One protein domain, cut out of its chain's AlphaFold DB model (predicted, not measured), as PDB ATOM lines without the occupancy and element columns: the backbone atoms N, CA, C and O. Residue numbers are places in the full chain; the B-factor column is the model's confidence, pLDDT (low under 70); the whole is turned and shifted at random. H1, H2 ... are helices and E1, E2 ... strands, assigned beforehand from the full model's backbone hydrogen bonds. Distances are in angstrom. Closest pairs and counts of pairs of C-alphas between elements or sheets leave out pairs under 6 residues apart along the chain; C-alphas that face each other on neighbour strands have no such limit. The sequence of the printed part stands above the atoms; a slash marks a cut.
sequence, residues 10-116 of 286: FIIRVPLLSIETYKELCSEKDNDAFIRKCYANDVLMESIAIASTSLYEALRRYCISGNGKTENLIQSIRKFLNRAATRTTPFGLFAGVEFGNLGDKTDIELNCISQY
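AT A GLANCE: This is residues 10 to 116 of the 286 residues of the protein "Lant_dehydr_N domain-containing protein" of [Eubacterium] rectale (UniProt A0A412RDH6). A cluster of crossed helices, with the long H5 packed on by H1, H2, H3 and H4, continues at one end into a two-stranded ribbon, E1 and E2, that makes much of the length. Beyond E2, residues 102 to 116 fold back from the ribbon's far end without a named element. The printed part has 107 residues, with five named helices and two named strands in the order E1, H1, H2, H3, H4, H5, E2 along the chain; the class is mostly helix, and the sheet E1 - E2 is antiparallel. The whole is only just compact, close to loose, with a radius of gyration of the C-alphas of 15.7 A and spans of 56, 26 and 22 A.

IN THESE COORDINATES: E1, residues 10 to 15, begins at C-alpha 10 (177.410, 205.301, 153.589) and is 16.8 A long. H1 is residues 19 to 26, H2 31 to 39, H3 42 to 51 and H4 53 to 65, 17.7 A. H5, residues 71 to 86, is 22.1 A long. E2, residues 95 to 101, 19.6 A, ends at C-alpha 101 (173.639, 200.405, 153.811).

HOW THE PARTS SIT: E1 and E2 stand at 151 degrees, with N 12 and O 98 within hydrogen-bond range at 2.8 A. H1 and H2 form a helical hairpin; their closest C-alphas, Leu 25 and Phe 34, are 6.6 A apart. H3 and H4 form another, closest at Ala 49 and Tyr 56, 5.2 A. H5 touches H1 with residues 81 to 86 alone, at a shallow tilt of 16 degrees, opposite ways; the closest C-alphas, Ile 19 and Ala 85, are 5.2 A apart. In H1 to H5 every O i to N i+4 pair is within hydrogen-bond range.

THE WHOLE: The farthest C-alphas, Asn 67 and Asp 104, are 56.5 A apart. The printed part has no cut, no link is long, and no printed residue is under 70 in pLDDT.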
ATOM      1  N   PHE A  10     176.994 204.052 152.962       92.69
ATOM      2  CA  PHE A  10     177.410 205.301 153.589       92.69
ATOM      3  C   PHE A  10     178.300 205.017 154.799       92.69
ATOM      4  O   PHE A  10     178.323 203.907 155.323       92.69
ATOM      5  N   ILE A  11     179.038 206.030 155.251       94.38
ATOM      6  CA  ILE A  11     179.809 205.966 156.496       94.38
ATOM      7  C   ILE A  11     179.028 206.725 157.562       94.38
ATOM      8  O   ILE A  11     178.744 207.913 157.385       94.38
ATOM      9  N   ILE A  12     178.719 206.065 158.673       94.25
ATOM     10  CA  ILE A  12     178.230 206.722 159.881       94.25
ATOM     11  C   ILE A  12     179.410 207.053 160.792       94.25
ATOM     12  O   ILE A  12     180.413 206.343 160.840       94.25
ATOM     13  N   ARG A  13     179.301 208.177 161.498       95.94
ATOM     14  CA  ARG A  13     180.269 208.601 162.506       95.94
ATOM     15  C   ARG A  13     179.515 208.898 163.785       95.94
ATOM     16  O   ARG A  13     178.528 209.633 163.740       95.94
ATOM     17  N   VAL A  14     179.970 208.344 164.899       94.62
ATOM     18  CA  VAL A  14     179.206 208.326 166.152       94.62
ATOM     19  C   VAL A  14     180.121 208.720 167.311       94.62
ATOM     20  O   VAL A  14     181.258 208.246 167.338       94.62
ATOM     21  N   PRO A  15     179.687 209.596 168.240       96.69
ATOM     22  CA  PRO A  15     180.445 209.867 169.459       96.69
ATOM     23  C   PRO A  15     180.633 208.587 170.284       96.69
ATOM     24  O   PRO A  15     179.799 207.686 170.249       96.69
ATOM     25  N   LEU A  16     181.731 208.509 171.031       96.31
ATOM     26  CA  LEU A  16     182.041 207.353 171.870       96.31
ATOM     27  C   LEU A  16     181.018 207.158 172.994       96.31
ATOM     28  O   LEU A  16     180.599 206.038 173.274       96.31
ATOM     29  N   LEU A  17     180.660 208.252 173.660       96.19
ATOM     30  CA  LEU A  17     179.725 208.272 174.773       96.19
ATOM     31  C   LEU A  17     178.352 208.742 174.302       96.19
ATOM     32  O   LEU A  17     178.213 209.482 173.327       96.19
ATOM     33  N   SER A  18     177.322 208.345 175.041       94.50
ATOM     34  CA  SER A  18     175.972 208.841 174.803       94.50
ATOM     35  C   SER A  18     175.810 210.280 175.308       94.50
ATOM     36  O   SER A  18     176.466 210.713 176.264       94.50
ATOM     37  N   ILE A  19     174.862 211.012 174.721       95.31
ATOM     38  CA  ILE A  19     174.438 212.320 175.241       95.31
ATOM     39  C   ILE A  19     173.848 212.213 176.661       95.31
ATOM     40  O   ILE A  19     173.912 213.166 177.436       95.31
ATOM     41  N   GLU A  20     173.365 211.034 177.042       95.88
ATOM     42  CA  GLU A  20     172.828 210.757 178.375       95.88
ATOM     43  C   GLU A  20     173.946 210.703 179.419       95.88
ATOM     44  O   GLU A  20     173.833 211.351 180.460       95.88
ATOM     45  N   THR A  21     175.078 210.073 179.093       95.12
ATOM     46  CA  THR A  21     176.297 210.103 179.920       95.12
ATOM     47  C   THR A  21     176.786 211.537 180.141       95.12
ATOM     48  O   THR A  21     177.189 211.903 181.245       95.12
ATOM     49  N   TYR A  22     176.719 212.387 179.109       96.19
ATOM     50  CA  TYR A  22     177.052 213.808 179.240       96.19
ATOM     51  C   TYR A  22     176.118 214.532 180.211       96.19
ATOM     52  O   TYR A  22     176.592 215.231 181.106       96.19
ATOM     53  N   LYS A  23     174.799 214.363 180.055       96.38
ATOM     54  CA  LYS A  23     173.802 214.996 180.933       96.38
ATOM     55  C   LYS A  23     173.969 214.554 182.383       96.38
ATOM     56  O   LYS A  23     173.910 215.398 183.273       96.38
ATOM     57  N   GLU A  24     174.205 213.265 182.611       96.38
ATOM     58  CA  GLU A  24     174.436 212.708 183.942       96.38
ATOM     59  C   GLU A  24     175.657 213.356 184.603       96.38
ATOM     60  O   GLU A  24     175.540 213.945 185.679       96.38
ATOM     61  N   LEU A  25     176.814 213.327 183.938       95.19
ATOM     62  CA  LEU A  25     178.049 213.880 184.489       95.19
ATOM     63  C   LEU A  25     177.961 215.400 184.676       95.19
ATOM     64  O   LEU A  25     178.357 215.913 185.719       95.19
ATOM     65  N   CYS A  26     177.394 216.133 183.716       93.44
ATOM     66  CA  CYS A  26     177.244 217.587 183.809       93.44
ATOM     67  C   CYS A  26     176.158 218.049 184.791       93.44
ATOM     68  O   CYS A  26     176.118 219.238 185.109       93.44
ATOM     69  N   SER A  27     175.297 217.154 185.284       94.69
ATOM     70  CA  SER A  27     174.341 217.492 186.346       94.69
ATOM     71  C   SER A  27     175.017 217.739 187.698       94.69
ATOM     72  O   SER A  27     174.447 218.417 188.556       94.69
ATOM     73  N   GLU A  28     176.244 217.236 187.873       95.69
ATOM     74  CA  GLU A  28     177.036 217.445 189.079       95.69
ATOM     75  C   GLU A  28     177.520 218.899 189.175       95.69
ATOM     76  O   GLU A  28     178.294 219.383 188.344       95.69
ATOM     77  N   LYS A  29     177.048 219.600 190.209       93.38
ATOM     78  CA  LYS A  29     177.353 221.019 190.434       93.38
ATOM     79  C   LYS A  29     178.634 221.206 191.229       93.38
ATOM     80  O   LYS A  29     179.283 222.243 191.078       93.38
ATOM     81  N   ASP A  30     178.992 220.241 192.074       95.94
ATOM     82  CA  ASP A  30     180.251 220.305 192.797       95.94
ATOM     83  C   ASP A  30     181.417 219.920 191.878       95.94
ATOM     84  O   ASP A  30     181.479 218.828 191.315       95.94
ATOM     85  N   ASN A  31     182.375 220.832 191.724       94.25
ATOM     86  CA  ASN A  31     183.487 220.623 190.802       94.25
ATOM     87  C   ASN A  31     184.415 219.468 191.234       94.25
ATOM     88  O   ASN A  31     185.054 218.879 190.365       94.25
ATOM     89  N   ASP A  32     184.550 219.164 192.535       95.06
ATOM     90  CA  ASP A  32     185.369 218.020 192.974       95.06
ATOM     91  C   ASP A  32     184.681 216.697 192.626       95.06
ATOM     92  O   ASP A  32     185.273 215.854 191.950       95.06
ATOM     93  N   ALA A  33     183.406 216.566 192.991       95.62
ATOM     94  CA  ALA A  33     182.582 215.415 192.658       95.62
ATOM     95  C   ALA A  33     182.501 215.200 191.140       95.62
ATOM     96  O   ALA A  33     182.653 214.072 190.673       95.62
ATOM     97  N   PHE A  34     182.342 216.272 190.356       97.25
ATOM     98  CA  PHE A  34     182.319 216.209 188.894       97.25
ATOM     99  C   PHE A  34     183.621 215.636 188.326       97.25
ATOM    100  O   PHE A  34     183.583 214.717 187.504       97.25
ATOM    101  N   ILE A  35     184.777 216.144 188.774       97.25
ATOM    102  CA  ILE A  35     186.076 215.642 188.312       97.25
ATOM    103  C   ILE A  35     186.244 214.173 188.704       97.25
ATOM    104  O   ILE A  35     186.636 213.372 187.861       97.25
ATOM    105  N   ARG A  36     185.919 213.799 189.948       96.25
ATOM    106  CA  ARG A  36     186.052 212.414 190.424       96.25
ATOM    107  C   ARG A  36     185.141 211.447 189.673       96.25
ATOM    108  O   ARG A  36     185.595 210.364 189.327       96.25
ATOM    109  N   LYS A  37     183.902 211.843 189.369       97.25
ATOM    110  CA  LYS A  37     182.976 211.049 188.544       97.25
ATOM    111  C   LYS A  37     183.503 210.856 187.127       97.25
ATOM    112  O   LYS A  37     183.478 209.741 186.622       97.25
ATOM    113  N   CYS A  38     184.020 211.914 186.499       97.50
ATOM    114  CA  CYS A  38     184.645 211.777 185.186       97.50
ATOM    115  C   CYS A  38     185.899 210.892 185.245       97.50
ATOM    116  O   CYS A  38     186.092 210.072 184.360       97.50
ATOM    117  N   TYR A  39     186.732 211.042 186.279       97.06
ATOM    118  CA  TYR A  39     187.952 210.251 186.465       97.06
ATOM    119  C   TYR A  39     187.672 208.766 186.726       97.06
ATOM    120  O   TYR A  39     188.477 207.924 186.358       97.06
ATOM    121  N   ALA A  40     186.521 208.445 187.320       96.62
ATOM    122  CA  ALA A  40     186.053 207.074 187.514       96.62
ATOM    123  C   ALA A  40     185.450 206.438 186.244       96.62
ATOM    124  O   ALA A  40     184.994 205.300 186.293       96.62
ATOM    125  N   ASN A  41     185.388 207.166 185.125       97.19
ATOM    126  CA  ASN A  41     184.957 206.625 183.842       97.19
ATOM    127  C   ASN A  41     186.190 206.224 183.022       97.19
ATOM    128  O   ASN A  41     186.812 207.070 182.375       97.19
ATOM    129  N   ASP A  42     186.528 204.935 183.039       97.00
ATOM    130  CA  ASP A  42     187.758 204.430 182.421       97.00
ATOM    131  C   ASP A  42     187.791 204.653 180.902       97.00
ATOM    132  O   ASP A  42     188.814 205.052 180.350       97.00
ATOM    133  N   VAL A  43     186.645 204.522 180.225       97.00
ATOM    134  CA  VAL A  43     186.504 204.789 178.782       97.00
ATOM    135  C   VAL A  43     186.861 206.245 178.444       97.00
ATOM    136  O   VAL A  43     187.566 206.526 177.467       97.00
ATOM    137  N   LEU A  44     186.401 207.197 179.261       97.56
ATOM    138  CA  LEU A  44     186.747 208.609 179.114       97.56
ATOM    139  C   LEU A  44     188.225 208.854 179.444       97.56
ATOM    140  O   LEU A  44     188.871 209.641 178.751       97.56
ATOM    141  N   MET A  45     188.764 208.202 180.477       97.94
ATOM    142  CA  MET A  45     190.160 208.377 180.888       97.94
ATOM    143  C   MET A  45     191.147 207.821 179.869       97.94
ATOM    144  O   MET A  45     192.092 208.531 179.525       97.94
ATOM    145  N   GLU A  46     190.891 206.641 179.306       97.69
ATOM    146  CA  GLU A  46     191.674 206.081 178.201       97.69
ATOM    147  C   GLU A  46     191.664 207.038 176.995       97.69
ATOM    148  O   GLU A  46     192.710 207.392 176.442       97.69
ATOM    149  N   SER A  47     190.483 207.556 176.636       97.06
ATOM    150  CA  SER A  47     190.330 208.512 175.531       97.06
ATOM    151  C   SER A  47     191.124 209.805 175.753       97.06
ATOM    152  O   SER A  47     191.735 210.338 174.821       97.06
ATOM    153  N   ILE A  48     191.135 210.321 176.988       98.12
ATOM    154  CA  ILE A  48     191.920 211.505 177.360       98.12
ATOM    155  C   ILE A  48     193.417 211.188 177.375       98.12
ATOM    156  O   ILE A  48     194.188 212.014 176.893       98.12
ATOM    157  N   ALA A  49     193.842 210.019 177.861       97.06
ATOM    158  CA  ALA A  49     195.254 209.629 177.905       97.06
ATOM    159  C   ALA A  49     195.902 209.639 176.511       97.06
ATOM    160  O   ALA A  49     197.031 210.112 176.361       97.06
ATOM    161  N   ILE A  50     195.157 209.202 175.491       95.38
ATOM    162  CA  ILE A  50     195.609 209.180 174.091       95.38
ATOM    163  C   ILE A  50     195.630 210.577 173.474       95.38
ATOM    164  O   ILE A  50     196.545 210.913 172.729       95.38
ATOM    165  N   ALA A  51     194.621 211.402 173.753       95.75
ATOM    166  CA  ALA A  51     194.525 212.722 173.134       95.75
ATOM    167  C   ALA A  51     195.343 213.807 173.844       95.75
ATOM    168  O   ALA A  51     195.719 214.800 173.222       95.75
ATOM    169  N   SER A  52     195.560 213.673 175.151       96.62
ATOM    170  CA  SER A  52     196.262 214.651 175.976       96.62
ATOM    171  C   SER A  52     196.804 214.002 177.249       96.62
ATOM    172  O   SER A  52     196.191 214.047 178.320       96.62
ATOM    173  N   THR A  53     198.023 213.475 177.156       95.62
ATOM    174  CA  THR A  53     198.753 212.921 178.306       95.62
ATOM    175  C   THR A  53     198.892 213.942 179.442       95.62
ATOM    176  O   THR A  53     198.766 213.595 180.612       95.62
ATOM    177  N   SER A  54     199.079 215.229 179.124       96.75
ATOM    178  CA  SER A  54     199.186 216.291 180.133       96.75
ATOM    179  C   SER A  54     197.895 216.501 180.931       96.75
ATOM    180  O   SER A  54     197.965 216.718 182.144       96.75
ATOM    181  N   LEU A  55     196.724 216.411 180.287       97.56
ATOM    182  CA  LEU A  55     195.436 216.483 180.973       97.56
ATOM    183  C   LEU A  55     195.187 215.230 181.813       97.56
ATOM    184  O   LEU A  55     194.794 215.361 182.971       97.56
ATOM    185  N   TYR A  56     195.439 214.045 181.254       97.81
ATOM    186  CA  TYR A  56     195.309 212.783 181.981       97.81
ATOM    187  C   TYR A  56     196.141 212.794 183.271       97.81
ATOM    188  O   TYR A  56     195.608 212.567 184.356       97.81
ATOM    189  N   GLU A  57     197.418 213.182 183.189       96.81
ATOM    190  CA  GLU A  57     198.288 213.272 184.364       96.81
ATOM    191  C   GLU A  57     197.837 214.347 185.360       96.81
ATOM    192  O   GLU A  57     197.961 214.166 186.572       96.81
ATOM    193  N   ALA A  58     197.287 215.470 184.891       97.00
ATOM    194  CA  ALA A  58     196.731 216.489 185.779       97.00
ATOM    195  C   ALA A  58     195.499 215.978 186.547       97.00
ATOM    196  O   ALA A  58     195.402 216.211 187.752       97.00
ATOM    197  N   LEU A  59     194.601 215.248 185.876       97.50
ATOM    198  CA  LEU A  59     193.438 214.611 186.496       97.50
ATOM    199  C   LEU A  59     193.862 213.542 187.500       97.50
ATOM    200  O   LEU A  59     193.421 213.571 188.646       97.50
ATOM    201  N   ARG A  60     194.793 212.668 187.106       96.19
ATOM    202  CA  ARG A  60     195.366 211.635 187.969       96.19
ATOM    203  C   ARG A  60     196.002 212.230 189.224       96.19
ATOM    204  O   ARG A  60     195.683 211.802 190.335       96.19
ATOM    205  N   ARG A  61     196.857 213.251 189.082       95.88
ATOM    206  CA  ARG A  61     197.454 213.955 190.231       95.88
ATOM    207  C   ARG A  61     196.385 214.539 191.146       95.88
ATOM    208  O   ARG A  61     196.481 214.356 192.359       95.88
ATOM    209  N   TYR A  62     195.376 215.203 190.589       96.56
ATOM    210  CA  TYR A  62     194.309 215.802 191.382       96.56
ATOM    211  C   TYR A  62     193.479 214.752 192.129       96.56
ATOM    212  O   TYR A  62     193.282 214.874 193.336       96.56
ATOM    213  N   CYS A  63     193.047 213.684 191.459       94.69
ATOM    214  CA  CYS A  63     192.205 212.659 192.071       94.69
ATOM    215  C   CYS A  63     192.937 211.826 193.134       94.69
ATOM    216  O   CYS A  63     192.307 211.471 194.131       94.69
ATOM    217  N   ILE A  64     194.243 211.572 192.961       93.50
ATOM    218  CA  ILE A  64     195.069 210.810 193.916       93.50
ATOM    219  C   ILE A  64     195.545 211.673 195.092       93.50
ATOM    220  O   ILE A  64     195.483 211.235 196.235       93.50
ATOM    221  N   SER A  65     196.050 212.883 194.829       90.31
ATOM    222  CA  SER A  65     196.751 213.699 195.840       90.31
ATOM    223  C   SER A  65     195.979 214.932 196.316       90.31
ATOM    224  O   SER A  65     196.426 215.605 197.238       90.31
ATOM    225  N   GLY A  66     194.860 215.278 195.672       88.38
ATOM    226  CA  GLY A  66     194.099 216.506 195.937       88.38
ATOM    227  C   GLY A  66     194.738 217.788 195.385       88.38
ATOM    228  O   GLY A  66     194.110 218.847 195.398       88.38
ATOM    229  N   ASN A  67     195.963 217.714 194.860       82.50
ATOM    230  CA  ASN A  67     196.723 218.875 194.405       82.50
ATOM    231  C   ASN A  67     196.447 219.228 192.940       82.50
ATOM    232  O   ASN A  67     196.282 218.358 192.087       82.50
ATOM    233  N   GLY A  68     196.492 220.525 192.622       81.38
ATOM    234  CA  GLY A  68     196.456 220.998 191.234       81.38
ATOM    235  C   GLY A  68     195.056 221.226 190.660       81.38
ATOM    236  O   GLY A  68     194.916 221.318 189.438       81.38
ATOM    237  N   LYS A  69     194.027 221.367 191.511       88.38
ATOM    238  CA  LYS A  69     192.717 221.868 191.071       88.38
ATOM    239  C   LYS A  69     192.886 223.256 190.472       88.38
ATOM    240  O   LYS A  69     193.326 224.181 191.149       88.38
ATOM    241  N   THR A  70     192.492 223.414 189.219       90.81
ATOM    242  CA  THR A  70     192.441 224.716 188.554       90.81
ATOM    243  C   THR A  70     191.160 224.814 187.743       90.81
ATOM    244  O   THR A  70     190.612 223.797 187.314       90.81
ATOM    245  N   GLU A  71     190.697 226.036 187.483       93.31
ATOM    246  CA  GLU A  71     189.570 226.250 186.569       93.31
ATOM    247  C   GLU A  71     189.883 225.682 185.174       93.31
ATOM    248  O   GLU A  71     189.042 225.040 184.552       93.31
ATOM    249  N   ASN A  72     191.136 225.797 184.725       95.50
ATOM    250  CA  ASN A  72     191.584 225.227 183.454       95.50
ATOM    251  C   ASN A  72     191.440 223.701 183.397       95.50
ATOM    252  O   ASN A  72     191.046 223.177 182.354       95.50
ATOM    253  N   LEU A  73     191.721 222.984 184.490       96.19
ATOM    254  CA  LEU A  73     191.526 221.534 184.572       96.19
ATOM    255  C   LEU A  73     190.044 221.170 184.395       96.19
ATOM    256  O   LEU A  73     189.715 220.329 183.559       96.19
ATOM    257  N   ILE A  74     189.157 221.866 185.118       96.19
ATOM    258  CA  ILE A  74     187.698 221.668 185.061       96.19
ATOM    259  C   ILE A  74     187.171 221.949 183.647       96.19
ATOM    260  O   ILE A  74     186.428 221.150 183.074       96.19
ATOM    261  N   GLN A  75     187.578 223.068 183.050       96.69
ATOM    262  CA  GLN A  75     187.163 223.437 181.698       96.69
ATOM    263  C   GLN A  75     187.688 222.452 180.649       96.69
ATOM    264  O   GLN A  75     186.981 222.127 179.695       96.69
ATOM    265  N   SER A  76     188.907 221.942 180.825       97.56
ATOM    266  CA  SER A  76     189.498 220.972 179.899       97.56
ATOM    267  C   SER A  76     188.742 219.648 179.920       97.56
ATOM    268  O   SER A  76     188.331 219.177 178.859       97.56
ATOM    269  N   ILE A  77     188.465 219.083 181.099       97.50
ATOM    270  CA  ILE A  77     187.704 217.829 181.176       97.50
ATOM    271  C   ILE A  77     186.262 218.000 180.679       97.50
ATOM    272  O   ILE A  77     185.771 217.130 179.966       97.50
ATOM    273  N   ARG A  78     185.611 219.151 180.918       97.06
ATOM    274  CA  ARG A  78     184.295 219.461 180.322       97.06
ATOM    275  C   ARG A  78     184.334 219.463 178.793       97.06
ATOM    276  O   ARG A  78     183.421 218.931 178.164       97.06
ATOM    277  N   LYS A  79     185.377 220.037 178.183       97.38
ATOM    278  CA  LYS A  79     185.549 220.049 176.719       97.38
ATOM    279  C   LYS A  79     185.727 218.640 176.159       97.38
ATOM    280  O   LYS A  79     185.111 218.320 175.144       97.38
ATOM    281  N   PHE A  80     186.535 217.805 176.810       97.88
ATOM    282  CA  PHE A  80     186.740 216.421 176.376       97.88
ATOM    283  C   PHE A  80     185.505 215.547 176.595       97.88
ATOM    284  O   PHE A  80     185.151 214.794 175.694       97.88
ATOM    285  N   LEU A  81     184.787 215.715 177.707       98.12
ATOM    286  CA  LEU A  81     183.504 215.050 177.944       98.12
ATOM    287  C   LEU A  81     182.457 215.447 176.888       98.12
ATOM    288  O   LEU A  81     181.802 214.586 176.310       98.12
ATOM    289  N   ASN A  82     182.333 216.745 176.582       97.19
ATOM    290  CA  ASN A  82     181.450 217.219 175.513       97.19
ATOM    291  C   ASN A  82     181.844 216.591 174.166       97.19
ATOM    292  O   ASN A  82     180.999 216.032 173.471       97.19
ATOM    293  N   ARG A  83     183.140 216.602 173.826       96.88
ATOM    294  CA  ARG A  83     183.638 215.964 172.603       96.88
ATOM    295  C   ARG A  83     183.248 214.487 172.534       96.88
ATOM    296  O   ARG A  83     182.745 214.068 171.498       96.88
ATOM    297  N   ALA A  84     183.482 213.747 173.616       97.38
ATOM    298  CA  ALA A  84     183.217 212.317 173.711       97.38
ATOM    299  C   ALA A  84     181.747 211.968 173.483       97.38
ATOM    300  O   ALA A  84     181.473 210.879 173.001       97.38
ATOM    301  N   ALA A  85     180.827 212.870 173.834       97.38
ATOM    302  CA  ALA A  85     179.396 212.592 173.849       97.38
ATOM    303  C   ALA A  85     178.587 213.242 172.718       97.38
ATOM    304  O   ALA A  85     177.470 212.816 172.438       97.38
ATOM    305  N   THR A  86     179.103 214.300 172.083       95.62
ATOM    306  CA  THR A  86     178.312 215.097 171.125       95.62
ATOM    307  C   THR A  86     178.947 215.214 169.747       95.62
ATOM    308  O   THR A  86     178.251 215.488 168.767       95.62
ATOM    309  N   ARG A  87     180.268 215.033 169.635       95.94
ATOM    310  CA  ARG A  87     180.994 215.369 168.411       95.94
ATOM    311  C   ARG A  87     181.350 214.111 167.627       95.94
ATOM    312  O   ARG A  87     182.263 213.382 167.980       95.94
ATOM    313  N   THR A  88     180.712 213.934 166.476       95.88
ATOM    314  CA  THR A  88     180.897 212.785 165.568       95.88
ATOM    315  C   THR A  88     182.186 212.838 164.732       95.88
ATOM    316  O   THR A  88     182.364 212.040 163.822       95.88
ATOM    317  N   THR A  89     183.095 213.794 164.958       95.75
ATOM    318  CA  THR A  89     184.345 213.897 164.179       95.75
ATOM    319  C   THR A  89     185.391 212.906 164.717       95.75
ATOM    320  O   THR A  89     185.873 213.143 165.831       95.75
ATOM    321  N   PRO A  90     185.794 211.863 163.954       92.25
ATOM    322  CA  PRO A  90     186.736 210.841 164.414       92.25
ATOM    323  C   PRO A  90     188.056 211.470 164.855       92.25
ATOM    324  O   PRO A  90     188.668 212.234 164.107       92.25
ATOM    325  N   PHE A  91     188.457 211.204 166.095       91.75
ATOM    326  CA  PHE A  91     189.693 211.714 166.687       91.75
ATOM    327  C   PHE A  91     190.045 210.900 167.926       91.75
ATOM    328  O   PHE A  91     189.295 210.929 168.908       91.75
ATOM    329  N   GLY A  92     191.188 210.213 167.884       92.88
ATOM    330  CA  GLY A  92     191.553 209.249 168.918       92.88
ATOM    331  C   GLY A  92     190.407 208.265 169.144       92.88
ATOM    332  O   GLY A  92     189.845 207.742 168.184       92.88
ATOM    333  N   LEU A  93     190.019 208.093 170.404       96.19
ATOM    334  CA  LEU A  93     188.916 207.218 170.796       96.19
ATOM    335  C   LEU A  93     187.556 207.921 170.913       96.19
ATOM    336  O   LEU A  93     186.555 207.250 171.111       96.19
ATOM    337  N   PHE A  94     187.467 209.248 170.757       97.19
ATOM    338  CA  PHE A  94     186.242 210.008 171.071       97.19
ATOM    339  C   PHE A  94     185.062 209.796 170.119       97.19
ATOM    340  O   PHE A  94     183.955 210.235 170.429       97.19
ATOM    341  N   ALA A  95     185.292 209.193 168.956       96.19
ATOM    342  CA  ALA A  95     184.245 208.869 168.001       96.19
ATOM    343  C   ALA A  95     184.673 207.694 167.118       96.19
ATOM    344  O   ALA A  95     185.836 207.606 166.721       96.19
ATOM    345  N   GLY A  96     183.711 206.835 166.791       95.12
ATOM    346  CA  GLY A  96     183.874 205.694 165.897       95.12
ATOM    347  C   GLY A  96     183.365 205.973 164.485       95.12
ATOM    348  O   GLY A  96     182.683 206.972 164.224       95.12
ATOM    349  N   VAL A  97     183.696 205.062 163.573       95.12
ATOM    350  CA  VAL A  97     183.168 205.021 162.207       95.12
ATOM    351  C   VAL A  97     182.654 203.623 161.914       95.12
ATOM    352  O   VAL A  97     183.258 202.655 162.358       95.12
ATOM    353  N   GLU A  98     181.575 203.532 161.149       94.31
ATOM    354  CA  GLU A  98     181.037 202.257 160.676       94.31
ATOM    355  C   GLU A  98     180.391 202.446 159.298       94.31
ATOM    356  O   GLU A  98     180.039 203.568 158.913       94.31
ATOM    357  N   PHE A  99     180.253 201.367 158.537       93.25
ATOM    358  CA  PHE A  99     179.514 201.364 157.283       93.25
ATOM    359  C   PHE A  99     178.037 201.038 157.514       93.25
ATOM    360  O   PHE A  99     177.685 200.071 158.182       93.25
ATOM    361  N   GLY A 100     177.163 201.830 156.902       93.00
ATOM    362  CA  GLY A 100     175.739 201.542 156.791       93.00
ATOM    363  C   GLY A 100     175.340 201.307 155.340       93.00
ATOM    364  O   GLY A 100     176.026 201.750 154.415       93.00
ATOM    365  N   ASN A 101     174.214 200.630 155.134       94.25
ATOM    366  CA  ASN A 101     173.639 200.405 153.811       94.25
ATOM    367  C   ASN A 101     172.242 201.019 153.720       94.25
ATOM    368  O   ASN A 101     171.488 201.022 154.692       94.25
ATOM    369  N   LEU A 102     171.898 201.539 152.546       92.88
ATOM    370  CA  LEU A 102     170.549 201.996 152.238       92.88
ATOM    371  C   LEU A 102     169.629 200.785 152.045       92.88
ATOM    372  O   LEU A 102     169.957 199.861 151.299       92.88
ATOM    373  N   GLY A 103     168.469 200.818 152.696       91.31
ATOM    374  CA  GLY A 103     167.414 199.814 152.584       91.31
ATOM    375  C   GLY A 103     166.033 200.444 152.744       91.31
ATOM    376  O   GLY A 103     165.915 201.656 152.925       91.31
ATOM    377  N   ASP A 104     164.987 199.621 152.695       93.75
ATOM    378  CA  ASP A 104     163.590 200.091 152.700       93.75
ATOM    379  C   ASP A 104     163.153 200.722 154.035       93.75
ATOM    380  O   ASP A 104     162.163 201.451 154.092       93.75
ATOM    381  N   LYS A 105     163.884 200.442 155.120       94.81
ATOM    382  CA  LYS A 105     163.623 200.948 156.471       94.81
ATOM    383  C   LYS A 105     164.916 201.380 157.160       94.81
ATOM    384  O   LYS A 105     165.985 200.838 156.884       94.81
ATOM    385  N   THR A 106     164.805 202.327 158.089       94.00
ATOM    386  CA  THR A 106     165.902 202.693 158.991       94.00
ATOM    387  C   THR A 106     166.017 201.660 160.104       94.00
ATOM    388  O   THR A 106     165.049 201.415 160.818       94.00
ATOM    389  N   ASP A 107     167.203 201.077 160.246       92.62
ATOM    390  CA  ASP A 107     167.527 200.084 161.269       92.62
ATOM    391  C   ASP A 107     168.979 200.325 161.704       92.62
ATOM    392  O   ASP A 107     169.922 199.861 161.064       92.62
ATOM    393  N   ILE A 108     169.161 201.211 162.685       91.12
ATOM    394  CA  ILE A 108     170.479 201.616 163.181       91.12
ATOM    395  C   ILE A 108     170.507 201.326 164.672       91.12
ATOM    396  O   ILE A 108     169.868 202.021 165.461       91.12
ATOM    397  N   GLU A 109     171.291 200.325 165.035       92.06
ATOM    398  CA  GLU A 109     171.601 199.975 166.410       92.06
ATOM    399  C   GLU A 109     173.120 199.937 166.559       92.06
ATOM    400  O   GLU A 109     173.841 199.469 165.677       92.06
ATOM    401  N   LEU A 110     173.608 200.494 167.661       90.69
ATOM    402  CA  LEU A 110     175.021 200.445 168.001       90.69
ATOM    403  C   LEU A 110     175.239 199.286 168.956       90.69
ATOM    404  O   LEU A 110     174.500 199.131 169.926       90.69
ATOM    405  N   ASN A 111     176.289 198.517 168.699       91.38
ATOM    406  CA  ASN A 111     176.741 197.494 169.627       91.38
ATOM    407  C   ASN A 111     177.152 198.109 170.974       91.38
ATOM    408  O   ASN A 111     177.441 199.306 171.080       91.38
ATOM    409  N   CYS A 112     177.239 197.269 172.002       91.56
ATOM    410  CA  CYS A 112     177.806 197.679 173.282       91.56
ATOM    411  C   CYS A 112     179.251 198.172 173.098       91.56
ATOM    412  O   CYS A 112     179.997 197.627 172.286       91.56
ATOM    413  N   ILE A 113     179.678 199.150 173.907       91.50
ATOM    414  CA  ILE A 113     181.044 199.712 173.856       91.50
ATOM    415  C   ILE A 113     182.131 198.627 173.994       91.50
ATOM    416  O   ILE A 113     183.184 198.749 173.376       91.50
ATOM    417  N   SER A 114     181.876 197.545 174.738       90.31
ATOM    418  CA  SER A 114     182.798 196.402 174.872       90.31
ATOM    419  C   SER A 114     183.040 195.638 173.564       90.31
ATOM    420  O   SER A 114     184.012 194.903 173.448       90.31
ATOM    421  N   GLN A 115     182.173 195.813 172.564       92.69
ATOM    422  CA  GLN A 115     182.306 195.211 171.237       92.69
ATOM    423  C   GLN A 115     182.965 196.161 170.226       92.69
ATOM    424  O   GLN A 115     183.133 195.797 169.062       92.69
ATOM    425  N   TYR A 116     183.317 197.385 170.631       94.19
ATOM    426  CA  TYR A 116     184.063 198.301 169.775       94.19
ATOM    427  C   TYR A 116     185.512 197.834 169.666       94.19
ATOM    428  O   TYR A 116     186.125 197.442 170.656       94.19
TER     429      TYR A 116